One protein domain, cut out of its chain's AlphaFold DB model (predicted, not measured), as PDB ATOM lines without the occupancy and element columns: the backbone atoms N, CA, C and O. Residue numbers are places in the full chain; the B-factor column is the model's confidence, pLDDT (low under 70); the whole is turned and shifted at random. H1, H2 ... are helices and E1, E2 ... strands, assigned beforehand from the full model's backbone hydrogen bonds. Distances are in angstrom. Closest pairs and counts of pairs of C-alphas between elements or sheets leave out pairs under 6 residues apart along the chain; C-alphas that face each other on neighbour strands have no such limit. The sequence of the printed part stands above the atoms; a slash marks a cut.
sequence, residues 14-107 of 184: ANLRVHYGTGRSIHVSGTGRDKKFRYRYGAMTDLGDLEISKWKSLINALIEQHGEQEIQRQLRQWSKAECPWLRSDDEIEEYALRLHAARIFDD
ATOM      1  N   ALA A  14      10.291  35.733   3.493       95.50
ATOM      2  CA  ALA A  14       9.691  35.988   2.187       95.50
ATOM      3  C   ALA A  14      10.693  35.754   1.046       95.50
ATOM      4  O   ALA A  14      10.342  35.129   0.051       95.50
ATOM      5  N   ASN A  15      11.959  36.154   1.222       95.81
ATOM      6  CA  ASN A  15      12.984  35.934   0.201       95.81
ATOM      7  C   ASN A  15      13.337  34.458   0.000       95.81
ATOM      8  O   ASN A  15      13.813  34.095  -1.073       95.81
ATOM      9  N   LEU A  16      13.108  33.619   1.013       96.81
ATOM     10  CA  LEU A  16      13.331  32.174   0.964       96.81
ATOM     11  C   LEU A  16      12.060  31.387   0.621       96.81
ATOM     12  O   LEU A  16      12.111  30.155   0.560       96.81
ATOM     13  N   ARG A  17      10.930  32.059   0.367       97.12
ATOM     14  CA  ARG A  17       9.704  31.395  -0.070       97.12
ATOM     15  C   ARG A  17       9.963  30.668  -1.387       97.12
ATOM     16  O   ARG A  17      10.434  31.252  -2.361       97.12
ATOM     17  N   VAL A  18       9.640  29.379  -1.409       97.31
ATOM     18  CA  VAL A  18       9.812  28.547  -2.601       97.31
ATOM     19  C   VAL A  18       8.699  28.847  -3.596       97.31
ATOM     20  O   VAL A  18       7.521  28.689  -3.277       97.31
ATOM     21  N   HIS A  19       9.077  29.226  -4.815       95.88
ATOM     22  CA  HIS A  19       8.147  29.376  -5.937       95.88
ATOM     23  C   HIS A  19       7.904  28.036  -6.631       95.88
ATOM     24  O   HIS A  19       6.767  27.666  -6.907       95.88
ATOM     25  N   TYR A  20       8.981  27.294  -6.895       95.50
ATOM     26  CA  TYR A  20       8.949  25.955  -7.483       95.50
ATOM     27  C   TYR A  20      10.268  25.213  -7.228       95.50
ATOM     28  O   TYR A  20      11.309  25.823  -6.972       95.50
ATOM     29  N   GLY A  21      10.228  23.881  -7.302       94.62
ATOM     30  CA  GLY A  21      11.428  23.044  -7.234       94.62
ATOM     31  C   GLY A  21      12.258  23.144  -8.515       94.62
ATOM     32  O   GLY A  21      11.713  23.197  -9.615       94.62
ATOM     33  N   THR A  22      13.579  23.149  -8.378       95.56
ATOM     34  CA  THR A  22      14.537  23.160  -9.488       95.56
ATOM     35  C   THR A  22      15.390  21.899  -9.466       95.56
ATOM     36  O   THR A  22      15.606  21.266  -8.430       95.56
ATOM     37  N   GLY A  23      15.910  21.527 -10.631       93.94
ATOM     38  CA  GLY A  23      16.770  20.364 -10.765       93.94
ATOM     39  C   GLY A  23      17.804  20.570 -11.856       93.94
ATOM     40  O   GLY A  23      17.485  21.054 -12.942       93.94
ATOM     41  N   ARG A  24      19.063  20.237 -11.566       91.75
ATOM     42  CA  ARG A  24      20.173  20.388 -12.514       91.75
ATOM     43  C   ARG A  24      20.912  19.071 -12.672       91.75
ATOM     44  O   ARG A  24      21.463  18.541 -11.710       91.75
ATOM     45  N   SER A  25      20.955  18.586 -13.910       92.75
ATOM     46  CA  SER A  25      21.851  17.502 -14.301       92.75
ATOM     47  C   SER A  25      23.252  18.072 -14.508       92.75
ATOM     48  O   SER A  25      23.453  18.979 -15.316       92.75
ATOM     49  N   ILE A  26      24.215  17.576 -13.741       92.44
ATOM     50  CA  ILE A  26      25.603  18.030 -13.758       92.44
ATOM     51  C   ILE A  26      26.445  16.890 -14.306       92.44
ATOM     52  O   ILE A  26      26.489  15.809 -13.718       92.44
ATOM     53  N   HIS A  27      27.111  17.137 -15.430       93.69
ATOM     54  CA  HIS A  27      28.054  16.185 -16.000       93.69
ATOM     55  C   HIS A  27      29.238  16.000 -15.048       93.69
ATOM     56  O   HIS A  27      29.872  16.975 -14.652       93.69
ATOM     57  N   VAL A  28      29.512  14.754 -14.669       93.88
ATOM     58  CA  VAL A  28      30.600  14.398 -13.750       93.88
ATOM     59  C   VAL A  28      31.805  13.900 -14.536       93.88
ATOM     60  O   VAL A  28      32.919  14.358 -14.307       93.88
ATOM     61  N   SER A  29      31.596  12.959 -15.458       94.19
ATOM     62  CA  SER A  29      32.670  12.336 -16.236       94.19
ATOM     63  C   SER A  29      32.120  11.529 -17.413       94.19
ATOM     64  O   SER A  29      30.915  11.319 -17.518       94.19
ATOM     65  N   GLY A  30      33.009  11.040 -18.279       91.75
ATOM     66  CA  GLY A  30      32.652  10.235 -19.447       91.75
ATOM     67  C   GLY A  30      32.400  11.066 -20.704       91.75
ATOM     68  O   GLY A  30      32.388  12.295 -20.685       91.75
ATOM     69  N   THR A  31      32.244  10.382 -21.835       90.12
ATOM     70  CA  THR A  31      31.928  10.988 -23.136       90.12
ATOM     71  C   THR A  31      30.949  10.088 -23.892       90.12
ATOM     72  O   THR A  31      30.756   8.930 -23.529       90.12
ATOM     73  N   GLY A  32      30.277  10.617 -24.919       90.69
ATOM     74  CA  GLY A  32      29.333   9.828 -25.719       90.69
ATOM     75  C   GLY A  32      28.214   9.193 -24.883       90.69
ATOM     76  O   GLY A  32      27.446   9.910 -24.239       90.69
ATOM     77  N   ARG A  33      28.126   7.857 -24.921       88.81
ATOM     78  CA  ARG A  33      27.137   7.049 -24.183       88.81
ATOM     79  C   ARG A  33      27.532   6.777 -22.727       88.81
ATOM     80  O   ARG A  33      26.653   6.486 -21.928       88.81
ATOM     81  N   ASP A  34      28.802   6.956 -22.367       93.56
ATOM     82  CA  ASP A  34      29.331   6.669 -21.025       93.56
ATOM     83  C   ASP A  34      29.308   7.894 -20.096       93.56
ATOM     84  O   ASP A  34      29.985   7.923 -19.065       93.56
ATOM     85  N   LYS A  35      28.555   8.940 -20.464       93.69
ATOM     86  CA  LYS A  35      28.415  10.145 -19.642       93.69
ATOM     87  C   LYS A  35      27.745   9.804 -18.317       93.69
ATOM     88  O   LYS A  35      26.613   9.326 -18.270       93.69
ATOM     89  N   LYS A  36      28.426  10.140 -17.233       94.12
ATOM     90  CA  LYS A  36      27.926  10.052 -15.870       94.12
ATOM     91  C   LYS A  36      27.465  11.429 -15.436       94.12
ATOM     92  O   LYS A  36      28.206  12.408 -15.534       94.12
ATOM     93  N   PHE A  37      26.241  11.493 -14.939       93.00
ATOM     94  CA  PHE A  37      25.652  12.710 -14.407       93.00
ATOM     95  C   PHE A  37      25.315  12.516 -12.937       93.00
ATOM     96  O   PHE A  37      24.937  11.426 -12.513       93.00
ATOM     97  N   ARG A  38      25.415  13.598 -12.174       93.19
ATOM     98  CA  ARG A  38      24.769  13.717 -10.869       93.19
ATOM     99  C   ARG A  38      23.597  14.675 -10.993       93.19
ATOM    100  O   ARG A  38      23.643  15.606 -11.798       93.19
ATOM    101  N   TYR A  39      22.575  14.467 -10.178       92.50
ATOM    102  CA  TYR A  39      21.428  15.358 -10.123       92.50
ATOM    103  C   TYR A  39      21.490  16.199  -8.854       92.50
ATOM    104  O   TYR A  39      21.675  15.665  -7.762       92.50
ATOM    105  N   ARG A  40      21.354  17.513  -9.001       92.94
ATOM    106  CA  ARG A  40      21.236  18.448  -7.884       92.94
ATOM    107  C   ARG A  40      19.790  18.918  -7.807       92.94
ATOM    108  O   ARG A  40      19.275  19.440  -8.794       92.94
ATOM    109  N   TYR A  41      19.197  18.816  -6.623       94.25
ATOM    110  CA  TYR A  41      17.875  19.359  -6.301       94.25
ATOM    111  C   TYR A  41      17.993  20.763  -5.702       94.25
ATOM    112  O   TYR A  41      18.915  21.048  -4.932       94.25
ATOM    113  N   GLY A  42      17.064  21.647  -6.045       95.69
ATOM    114  CA  GLY A  42      16.968  22.967  -5.435       95.69
ATOM    115  C   GLY A  42      15.571  23.544  -5.429       95.69
ATOM    116  O   GLY A  42      14.589  22.880  -5.758       95.69
ATOM    117  N   ALA A  43      15.519  24.807  -5.037       96.56
ATOM    118  CA  ALA A  43      14.318  25.605  -4.951       96.56
ATOM    119  C   ALA A  43      14.584  26.971  -5.579       96.56
ATOM    120  O   ALA A  43      15.571  27.633  -5.250       96.56
ATOM    121  N   MET A  44      13.695  27.398  -6.475       97.25
ATOM    122  CA  MET A  44      13.680  28.778  -6.936       97.25
ATOM    123  C   MET A  44      13.024  29.649  -5.868       97.25
ATOM    124  O   MET A  44      11.911  29.361  -5.423       97.25
ATOM    125  N   THR A  45      13.720  30.713  -5.489       97.06
ATOM    126  CA  THR A  45      13.306  31.709  -4.495       97.06
ATOM    127  C   THR A  45      13.550  33.113  -5.049       97.06
ATOM    128  O   THR A  45      14.082  33.252  -6.153       97.06
ATOM    129  N   ASP A  46      13.231  34.162  -4.291       95.31
ATOM    130  CA  ASP A  46      13.554  35.537  -4.704       95.31
ATOM    131  C   ASP A  46      15.067  35.800  -4.749       95.31
ATOM    132  O   ASP A  46      15.513  36.712  -5.439       95.31
ATOM    133  N   LEU A  47      15.865  34.995  -4.038       93.38
ATOM    134  CA  LEU A  47      17.331  35.035  -4.094       93.38
ATOM    135  C   LEU A  47      17.907  34.223  -5.268       93.38
ATOM    136  O   LEU A  47      19.127  34.120  -5.418       93.38
ATOM    137  N   GLY A  48      17.039  33.617  -6.082       94.81
ATOM    138  CA  GLY A  48      17.392  32.732  -7.182       94.81
ATOM    139  C   GLY A  48      17.326  31.245  -6.824       94.81
ATOM    140  O   GLY A  48      16.658  30.828  -5.874       94.81
ATOM    141  N   ASP A  49      18.000  30.430  -7.640       95.62
ATOM    142  CA  ASP A  49      18.032  28.968  -7.524       95.62
ATOM    143  C   ASP A  49      18.990  28.516  -6.410       95.62
ATOM    144  O   ASP A  49      20.208  28.492  -6.592       95.62
ATOM    145  N   LEU A  50      18.450  28.098  -5.267       95.62
ATOM    146  CA  LEU A  50      19.219  27.640  -4.108       95.62
ATOM    147  C   LEU A  50      19.220  26.118  -4.005       95.62
ATOM    148  O   LEU A  50      18.224  25.458  -4.291       95.62
ATOM    149  N   GLU A  51      20.363  25.528  -3.635       95.88
ATOM    150  CA  GLU A  51      20.420  24.079  -3.401       95.88
ATOM    151  C   GLU A  51      19.598  23.757  -2.161       95.88
ATOM    152  O   GLU A  51      19.664  24.524  -1.203       95.88
ATOM    153  N   ILE A  52      18.845  22.650  -2.155       95.88
ATOM    154  CA  ILE A  52      17.950  22.321  -1.032       95.88
ATOM    155  C   ILE A  52      18.695  22.345   0.309       95.88
ATOM    156  O   ILE A  52      18.205  22.933   1.265       95.88
ATOM    157  N   SER A  53      19.903  21.784   0.370       95.25
ATOM    158  CA  SER A  53      20.757  21.798   1.567       95.25
ATOM    159  C   SER A  53      21.071  23.224   2.045       95.25
ATOM    160  O   SER A  53      20.913  23.547   3.223       95.25
ATOM    161  N   LYS A  54      21.460  24.109   1.119       96.12
ATOM    162  CA  LYS A  54      21.753  25.518   1.403       96.12
ATOM    163  C   LYS A  54      20.496  26.289   1.806       96.12
ATOM    164  O   LYS A  54      20.554  27.076   2.743       96.12
ATOM    165  N   TRP A  55      19.379  26.053   1.126       97.44
ATOM    166  CA  TRP A  55      18.086  26.657   1.433       97.44
ATOM    167  C   TRP A  55      17.595  26.253   2.834       97.44
ATOM    168  O   TRP A  55      17.277  27.133   3.631       97.44
ATOM    169  N   LYS A  56      17.657  24.956   3.185       97.56
ATOM    170  CA  LYS A  56      17.353  24.446   4.536       97.56
ATOM    171  C   LYS A  56      18.221  25.134   5.596       97.56
ATOM    172  O   LYS A  56      17.708  25.597   6.607       97.56
ATOM    173  N   SER A  57      19.530  25.246   5.350       96.88
ATOM    174  CA  SER A  57      20.459  25.921   6.266       96.88
ATOM    175  C   SER A  57      20.119  27.401   6.476       96.88
ATOM    176  O   SER A  57      20.164  27.865   7.612       96.88
ATOM    177  N   LEU A  58      19.761  28.130   5.415       96.56
ATOM    178  CA  LEU A  58      19.395  29.547   5.510       96.56
ATOM    179  C   LEU A  58      18.106  29.757   6.310       96.56
ATOM    180  O   LEU A  58      18.067  30.634   7.165       96.56
ATOM    181  N   ILE A  59      17.070  28.946   6.069       97.50
ATOM    182  CA  ILE A  59      15.818  29.060   6.829       97.50
ATOM    183  C   ILE A  59      16.050  28.724   8.297       97.50
ATOM    184  O   ILE A  59      15.611  29.485   9.148       97.50
ATOM    185  N   ASN A  60      16.756  27.635   8.607       97.94
ATOM    186  CA  ASN A  60      17.022  27.269  10.000       97.94
ATOM    187  C   ASN A  60      17.782  28.370  10.748       97.94
ATOM    188  O   ASN A  60      17.415  28.696  11.872       97.94
ATOM    189  N   ALA A  61      18.765  29.009  10.104       96.50
ATOM    190  CA  ALA A  61      19.463  30.148  10.690       96.50
ATOM    191  C   ALA A  61      18.518  31.330  10.984       96.50
ATOM    192  O   ALA A  61      18.608  31.923  12.055       96.50
ATOM    193  N   LEU A  62      17.574  31.643  10.084       96.62
ATOM    194  CA  LEU A  62      16.559  32.673  10.344       96.62
ATOM    195  C   LEU A  62      15.608  32.280  11.477       96.62
ATOM    196  O   LEU A  62      15.291  33.107  12.326       96.62
ATOM    197  N   ILE A  63      15.158  31.026  11.510       98.00
ATOM    198  CA  ILE A  63      14.296  30.512  12.581       98.00
ATOM    199  C   ILE A  63      14.990  30.676  13.934       98.00
ATOM    200  O   ILE A  63      14.376  31.152  14.887       98.00
ATOM    201  N   GLU A  64      16.272  30.321  14.011       97.31
ATOM    202  CA  GLU A  64      17.075  30.487  15.219       97.31
ATOM    203  C   GLU A  64      17.246  31.958  15.603       97.31
ATOM    204  O   GLU A  64      17.020  32.314  16.759       97.31
ATOM    205  N   GLN A  65      17.576  32.814  14.632       95.88
ATOM    206  CA  GLN A  65      17.747  34.254  14.829       95.88
ATOM    207  C   GLN A  65      16.473  34.932  15.353       95.88
ATOM    208  O   GLN A  65      16.557  35.826  16.194       95.88
ATOM    209  N   HIS A  66      15.301  34.519  14.868       96.44
ATOM    210  CA  HIS A  66      14.010  35.090  15.254       96.44
ATOM    211  C   HIS A  66      13.356  34.395  16.460       96.44
ATOM    212  O   HIS A  66      12.302  34.835  16.912       96.44
ATOM    213  N   GLY A  67      13.960  33.333  17.007       97.44
ATOM    214  CA  GLY A  67      13.379  32.588  18.129       97.44
ATOM    215  C   GLY A  67      12.115  31.798  17.758       97.44
ATOM    216  O   GLY A  67      11.264  31.539  18.606       97.44
ATOM    217  N   GLU A  68      11.965  31.423  16.487       97.94
ATOM    218  CA  GLU A  68      10.763  30.789  15.934       97.94
ATOM    219  C   GLU A  68      10.846  29.246  15.906       97.94
ATOM    220  O   GLU A  68      10.155  28.567  15.139       97.94
ATOM    221  N   GLN A  69      11.691  28.647  16.750       98.25
ATOM    222  CA  GLN A  69      11.866  27.191  16.805       98.25
ATOM    223  C   GLN A  69      10.571  26.478  17.220       98.25
ATOM    224  O   GLN A  69      10.292  25.373  16.752       98.25
ATOM    225  N   GLU A  70       9.765  27.107  18.080       98.00
ATOM    226  CA  GLU A  70       8.512  26.521  18.550       98.00
ATOM    227  C   GLU A  70       7.488  26.384  17.422       98.00
ATOM    228  O   GLU A  70       6.956  25.295  17.203       98.00
ATOM    229  N   ILE A  71       7.261  27.453  16.652       97.81
ATOM    230  CA  ILE A  71       6.324  27.412  15.525       97.81
ATOM    231  C   ILE A  71       6.811  26.434  14.446       97.81
ATOM    232  O   ILE A  71       6.010  25.690  13.880       97.81
ATOM    233  N   GLN A  72       8.128  26.336  14.224       98.31
ATOM    234  CA  GLN A  72       8.700  25.327  13.328       98.31
ATOM    235  C   GLN A  72       8.422  23.901  13.814       98.31
ATOM    236  O   GLN A  72       8.001  23.042  13.034       98.31
ATOM    237  N   ARG A  73       8.600  23.636  15.112       98.31
ATOM    238  CA  ARG A  73       8.294  22.333  15.715       98.31
ATOM    239  C   ARG A  73       6.818  21.970  15.546       98.31
ATOM    240  O   ARG A  73       6.509  20.822  15.227       98.31
ATOM    241  N   GLN A  74       5.923  22.934  15.728       98.25
ATOM    242  CA  GLN A  74       4.481  22.755  15.547       98.25
ATOM    243  C   GLN A  74       4.130  22.466  14.083       98.25
ATOM    244  O   GLN A  74       3.399  21.519  13.802       98.25
ATOM    245  N   LEU A  75       4.715  23.198  13.125       98.25
ATOM    246  CA  LEU A  75       4.537  22.927  11.690       98.25
ATOM    247  C   LEU A  75       5.008  21.525  11.310       98.25
ATOM    248  O   LEU A  75       4.356  20.846  10.516       98.25
ATOM    249  N   ARG A  76       6.112  21.063  11.898       97.88
ATOM    250  CA  ARG A  76       6.616  19.701  11.709       97.88
ATOM    251  C   ARG A  76       5.645  18.651  12.255       97.88
ATOM    252  O   ARG A  76       5.381  17.657  11.580       97.88
ATOM    253  N   GLN A  77       5.100  18.865  13.456       97.06
ATOM    254  CA  GLN A  77       4.095  17.979  14.060       97.06
ATOM    255  C   GLN A  77       2.825  17.908  13.209       97.06
ATOM    256  O   GLN A  77       2.380  16.811  12.872       97.06
ATOM    257  N   TRP A  78       2.299  19.064  12.802       96.94
ATOM    258  CA  TRP A  78       1.140  19.156  11.922       96.94
ATOM    259  C   TRP A  78       1.399  18.467  10.578       96.94
ATOM    260  O   TRP A  78       0.594  17.653  10.138       96.94
ATOM    261  N   SER A  79       2.562  18.697   9.961       96.75
ATOM    262  CA  SER A  79       2.935  18.060   8.689       96.75
ATOM    263  C   SER A  79       2.973  16.538   8.813       96.75
ATOM    264  O   SER A  79       2.465  15.833   7.947       96.75
ATOM    265  N   LYS A  80       3.520  16.013   9.913       95.75
ATOM    266  CA  LYS A  80       3.552  14.570  10.177       95.75
ATOM    267  C   LYS A  80       2.155  13.963  10.362       95.75
ATOM    268  O   LYS A  80       1.951  12.818   9.972       95.75
ATOM    269  N   ALA A  81       1.225  14.698  10.970       93.56
ATOM    270  CA  ALA A  81      -0.131  14.219  11.235       93.56
ATOM    271  C   ALA A  81      -1.049  14.325  10.003       93.56
ATOM    272  O   ALA A  81      -1.782  13.389   9.694       93.56
ATOM    273  N   GLU A  82      -0.981  15.444   9.284       91.12
ATOM    274  CA  GLU A  82      -1.970  15.828   8.269       91.12
ATOM    275  C   GLU A  82      -1.513  15.562   6.826       91.12
ATOM    276  O   GLU A  82      -2.322  15.622   5.897       91.12
ATOM    277  N   CYS A  83      -0.224  15.273   6.603       92.12
ATOM    278  CA  CYS A  83       0.340  15.063   5.266       92.12
ATOM    279  C   CYS A  83       0.821  13.612   5.064       92.12
ATOM    280  O   CYS A  83       2.028  13.366   5.005       92.12
ATOM    281  N   PRO A  84      -0.090  12.633   4.884       90.25
ATOM    282  CA  PRO A  84       0.257  11.209   4.766       90.25
ATOM    283  C   PRO A  84       1.082  10.852   3.517       90.25
ATOM    284  O   PRO A  84       1.550   9.724   3.383       90.25
ATOM    285  N   TRP A  85       1.247  11.784   2.574       92.38
ATOM    286  CA  TRP A  85       2.085  11.593   1.388       92.38
ATOM    287  C   TRP A  85       3.581  11.825   1.647       92.38
ATOM    288  O   TRP A  85       4.385  11.479   0.780       92.38
ATOM    289  N   LEU A  86       3.959  12.393   2.797       95.12
ATOM    290  CA  LEU A  86       5.355  12.558   3.210       95.12
ATOM    291  C   LEU A  86       5.849  11.242   3.822       95.12
ATOM    292  O   LEU A  86       5.265  10.733   4.777       95.12
ATOM    293  N   ARG A  87       6.899  10.658   3.244       93.56
ATOM    294  CA  ARG A  87       7.354   9.290   3.534       93.56
ATOM    295  C   ARG A  87       8.552   9.215   4.466       93.56
ATOM    296  O   ARG A  87       8.834   8.139   4.990       93.56
ATOM    297  N   SER A  88       9.274  10.312   4.656       96.44
ATOM    298  CA  SER A  88      10.484  10.345   5.480       96.44
ATOM    299  C   SER A  88      10.527  11.562   6.397       96.44
ATOM    300  O   SER A  88       9.887  12.578   6.129       96.44
ATOM    301  N   ASP A  89      11.321  11.476   7.465       96.00
ATOM    302  CA  ASP A  89      11.538  12.610   8.368       96.00
ATOM    303  C   ASP A  89      12.174  13.816   7.655       96.00
ATOM    304  O   ASP A  89      11.861  14.946   8.018       96.00
ATOM    305  N   ASP A  90      13.009  13.601   6.629       95.38
ATOM    306  CA  ASP A  90      13.598  14.693   5.838       95.38
ATOM    307  C   ASP A  90      12.563  15.382   4.937       95.38
ATOM    308  O   ASP A  90      12.557  16.607   4.841       95.38
ATOM    309  N   GLU A  91      11.643  14.624   4.329       96.06
ATOM    310  CA  GLU A  91      10.526  15.198   3.564       96.06
ATOM    311  C   GLU A  91       9.571  15.989   4.468       96.06
ATOM    312  O   GLU A  91       9.100  17.058   4.078       96.06
ATOM    313  N   ILE A  92       9.302  15.485   5.678       97.88
ATOM    314  CA  ILE A  92       8.494  16.184   6.687       97.88
ATOM    315  C   ILE A  92       9.170  17.490   7.104       97.88
ATOM    316  O   ILE A  92       8.513  18.530   7.135       97.88
ATOM    317  N   GLU A  93      10.470  17.447   7.398       97.81
ATOM    318  CA  GLU A  93      11.235  18.632   7.787       97.81
ATOM    319  C   GLU A  93      11.279  19.664   6.659       97.81
ATOM    320  O   GLU A  93      10.965  20.836   6.862       97.81
ATOM    321  N   GLU A  94      11.602  19.231   5.439       97.38
ATOM    322  CA  GLU A  94      11.635  20.112   4.276       97.38
ATOM    323  C   GLU A  94      10.283  20.781   4.035       97.38
ATOM    324  O   GLU A  94      10.223  21.986   3.783       97.38
ATOM    325  N   TYR A  95       9.196  20.015   4.121       97.62
ATOM    326  CA  TYR A  95       7.858  20.548   3.926       97.62
ATOM    327  C   TYR A  95       7.496  21.564   5.014       97.62
ATOM    328  O   TYR A  95       7.036  22.656   4.681       97.62
ATOM    329  N   ALA A  96       7.787  21.273   6.285       98.31
ATOM    330  CA  ALA A  96       7.573  22.212   7.384       98.31
ATOM    331  C   ALA A  96       8.346  23.527   7.178       98.31
ATOM    332  O   ALA A  96       7.766  24.602   7.312       98.31
ATOM    333  N   LEU A  97       9.611  23.459   6.744       98.44
ATOM    334  CA  LEU A  97      10.404  24.648   6.401       98.44
ATOM    335  C   LEU A  97       9.784  25.452   5.245       98.44
ATOM    336  O   LEU A  97       9.807  26.683   5.270       98.44
ATOM    337  N   ARG A  98       9.187  24.789   4.241       97.94
ATOM    338  CA  ARG A  98       8.485  25.480   3.140       97.94
ATOM    339  C   ARG A  98       7.256  26.226   3.653       97.94
ATOM    340  O   ARG A  98       7.052  27.378   3.273       97.94
ATOM    341  N   LEU A  99       6.463  25.583   4.512       98.00
ATOM    342  CA  LEU A  99       5.306  26.203   5.164       98.00
ATOM    343  C   LEU A  99       5.731  27.418   6.002       98.00
ATOM    344  O   LEU A  99       5.095  28.472   5.926       98.00
ATOM    345  N   HIS A 100       6.838  27.286   6.736       98.44
ATOM    346  CA  HIS A 100       7.400  28.344   7.563       98.44
ATOM    347  C   HIS A 100       7.838  29.550   6.732       98.44
ATOM    348  O   HIS A 100       7.397  30.668   6.992       98.44
ATOM    349  N   ALA A 101       8.660  29.338   5.699       97.69
ATOM    350  CA  ALA A 101       9.128  30.415   4.828       97.69
ATOM    351  C   ALA A 101       7.974  31.135   4.116       97.69
ATOM    352  O   ALA A 101       8.021  32.345   3.911       97.69
ATOM    353  N   ALA A 102       6.909  30.404   3.776       97.38
ATOM    354  CA  ALA A 102       5.710  30.975   3.176       97.38
ATOM    355  C   ALA A 102       4.815  31.742   4.164       97.38
ATOM    356  O   ALA A 102       3.858  32.364   3.708       97.38
ATOM    357  N   ARG A 103       5.093  31.684   5.478       97.06
ATOM    358  CA  ARG A 103       4.214  32.201   6.544       97.06
ATOM    359  C   ARG A 103       2.781  31.678   6.421       97.06
ATOM    360  O   ARG A 103       1.812  32.377   6.691       97.06
ATOM    361  N   ILE A 104       2.644  30.422   5.992       96.56
ATOM    362  CA  ILE A 104       1.347  29.862   5.592       96.56
ATOM    363  C   ILE A 104       0.342  29.800   6.752       96.56
ATOM    364  O   ILE A 104      -0.866  29.824   6.541       96.56
ATOM    365  N   PHE A 105       0.849  29.725   7.981       95.62
ATOM    366  CA  PHE A 105       0.055  29.676   9.201       95.62
ATOM    367  C   PHE A 105      -0.693  30.984   9.495       95.62
ATOM    368  O   PHE A 105      -1.661  30.951  10.253       95.62
ATOM    369  N   ASP A 106      -0.295  32.098   8.875       95.88
ATOM    370  CA  ASP A 106      -1.004  33.379   8.935       95.88
ATOM    371  C   ASP A 106      -1.948  33.589   7.734       95.88
ATOM    372  O   ASP A 106      -2.707  34.554   7.717       95.88
ATOM    373  N   ASP A 107      -1.942  32.699   6.730       96.06
ATOM    374  CA  ASP A 107      -2.837  32.786   5.571       96.06
ATOM    375  C   ASP A 107      -4.177  32.081   5.871       96.06
ATOM    376  O   ASP A 107      -4.233  30.844   5.853       96.06
TER     377      ASP A 107
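This is residues 14 to 107 of the 184 residues of an uncharacterized protein of Schaedlerella arabinosiphila (UniProt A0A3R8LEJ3). A long two-strand hairpin, E1 and E2, reaches away from a cluster of three helices at the other end of the longest axis. The short strand E3 pairs beside the helix-side end of E2 and leads straight into H1, whose first half packs on the sheet, while H3 touches both H1 and H2. The printed part has 94 residues, with three named strands and then three named helices, E1 E2 E3 H1 H2 H3, in the mixed class of helices and strands. The sheet's order is E1 - E2 - E3, all antiparallel. The whole is loose, with a radius of gyration of the C-alphas of 15.9 A, and elongated, spanning 51 by 30 by 21 A.

Start with E1, residues 20 to 29, E2, residues 36 to 45, and E3, residues 48 to 51: they form a meander, each strand the antiparallel neighbour of the one before, in a strongly twisted sheet. In the hairpin of E1 and E2, look at N 22 and O 42, 2.8 A apart and within hydrogen-bond range; the strands' directions stand at 155 degrees. In the hairpin of E2 and E3, N 43 and O 50 are within hydrogen-bond range at 2.9 A. Next comes H1, residues 52 to 66, which is on the sheet at a height of 10.1 A, over E3 and slantwise to it at 44 degrees on the local plane; this gives two layers, a helix on one face of a sheet. H2, residues 69 to 82, is close to H1 but not clearly touching, with the closest C-alphas, those of Ile 63 and Gln 69, 5.9 A apart. H3, residues 89 to 101, touches H2 at a steep tilt of 60 degrees, opposite ways; their closest C-alphas, those of Arg 76 and Ala 96, are 5.1 A apart. H3 also touches H1, through H1's residues 56 to 60 alone, with the C-alphas of Ile 59 and Leu 97 closest at 7.0 A. H2 and H3 are not on the sheet. In H1, H2 and H3 every O i to N i+4 pair is within hydrogen-bond range.

Find C-alpha 20 at (8.949, 25.955, -7.483); from there E1 runs 28.7 A to C-alpha 29 at (32.670, 12.336, -16.236). E2 comes back over 28.5 A, and E3 covers 9.9 A. H1 measures 21.1 A, H2 19.8 A and H3 18.3 A, ending at C-alpha 101 at (9.128, 30.415, 4.828).

The C-alphas farthest apart, those of Gly 32 and Gly 67, are 51.9 A apart. The printed part has no cut and no long link. Its mean pLDDT is 95.7, and no printed residue is under 70.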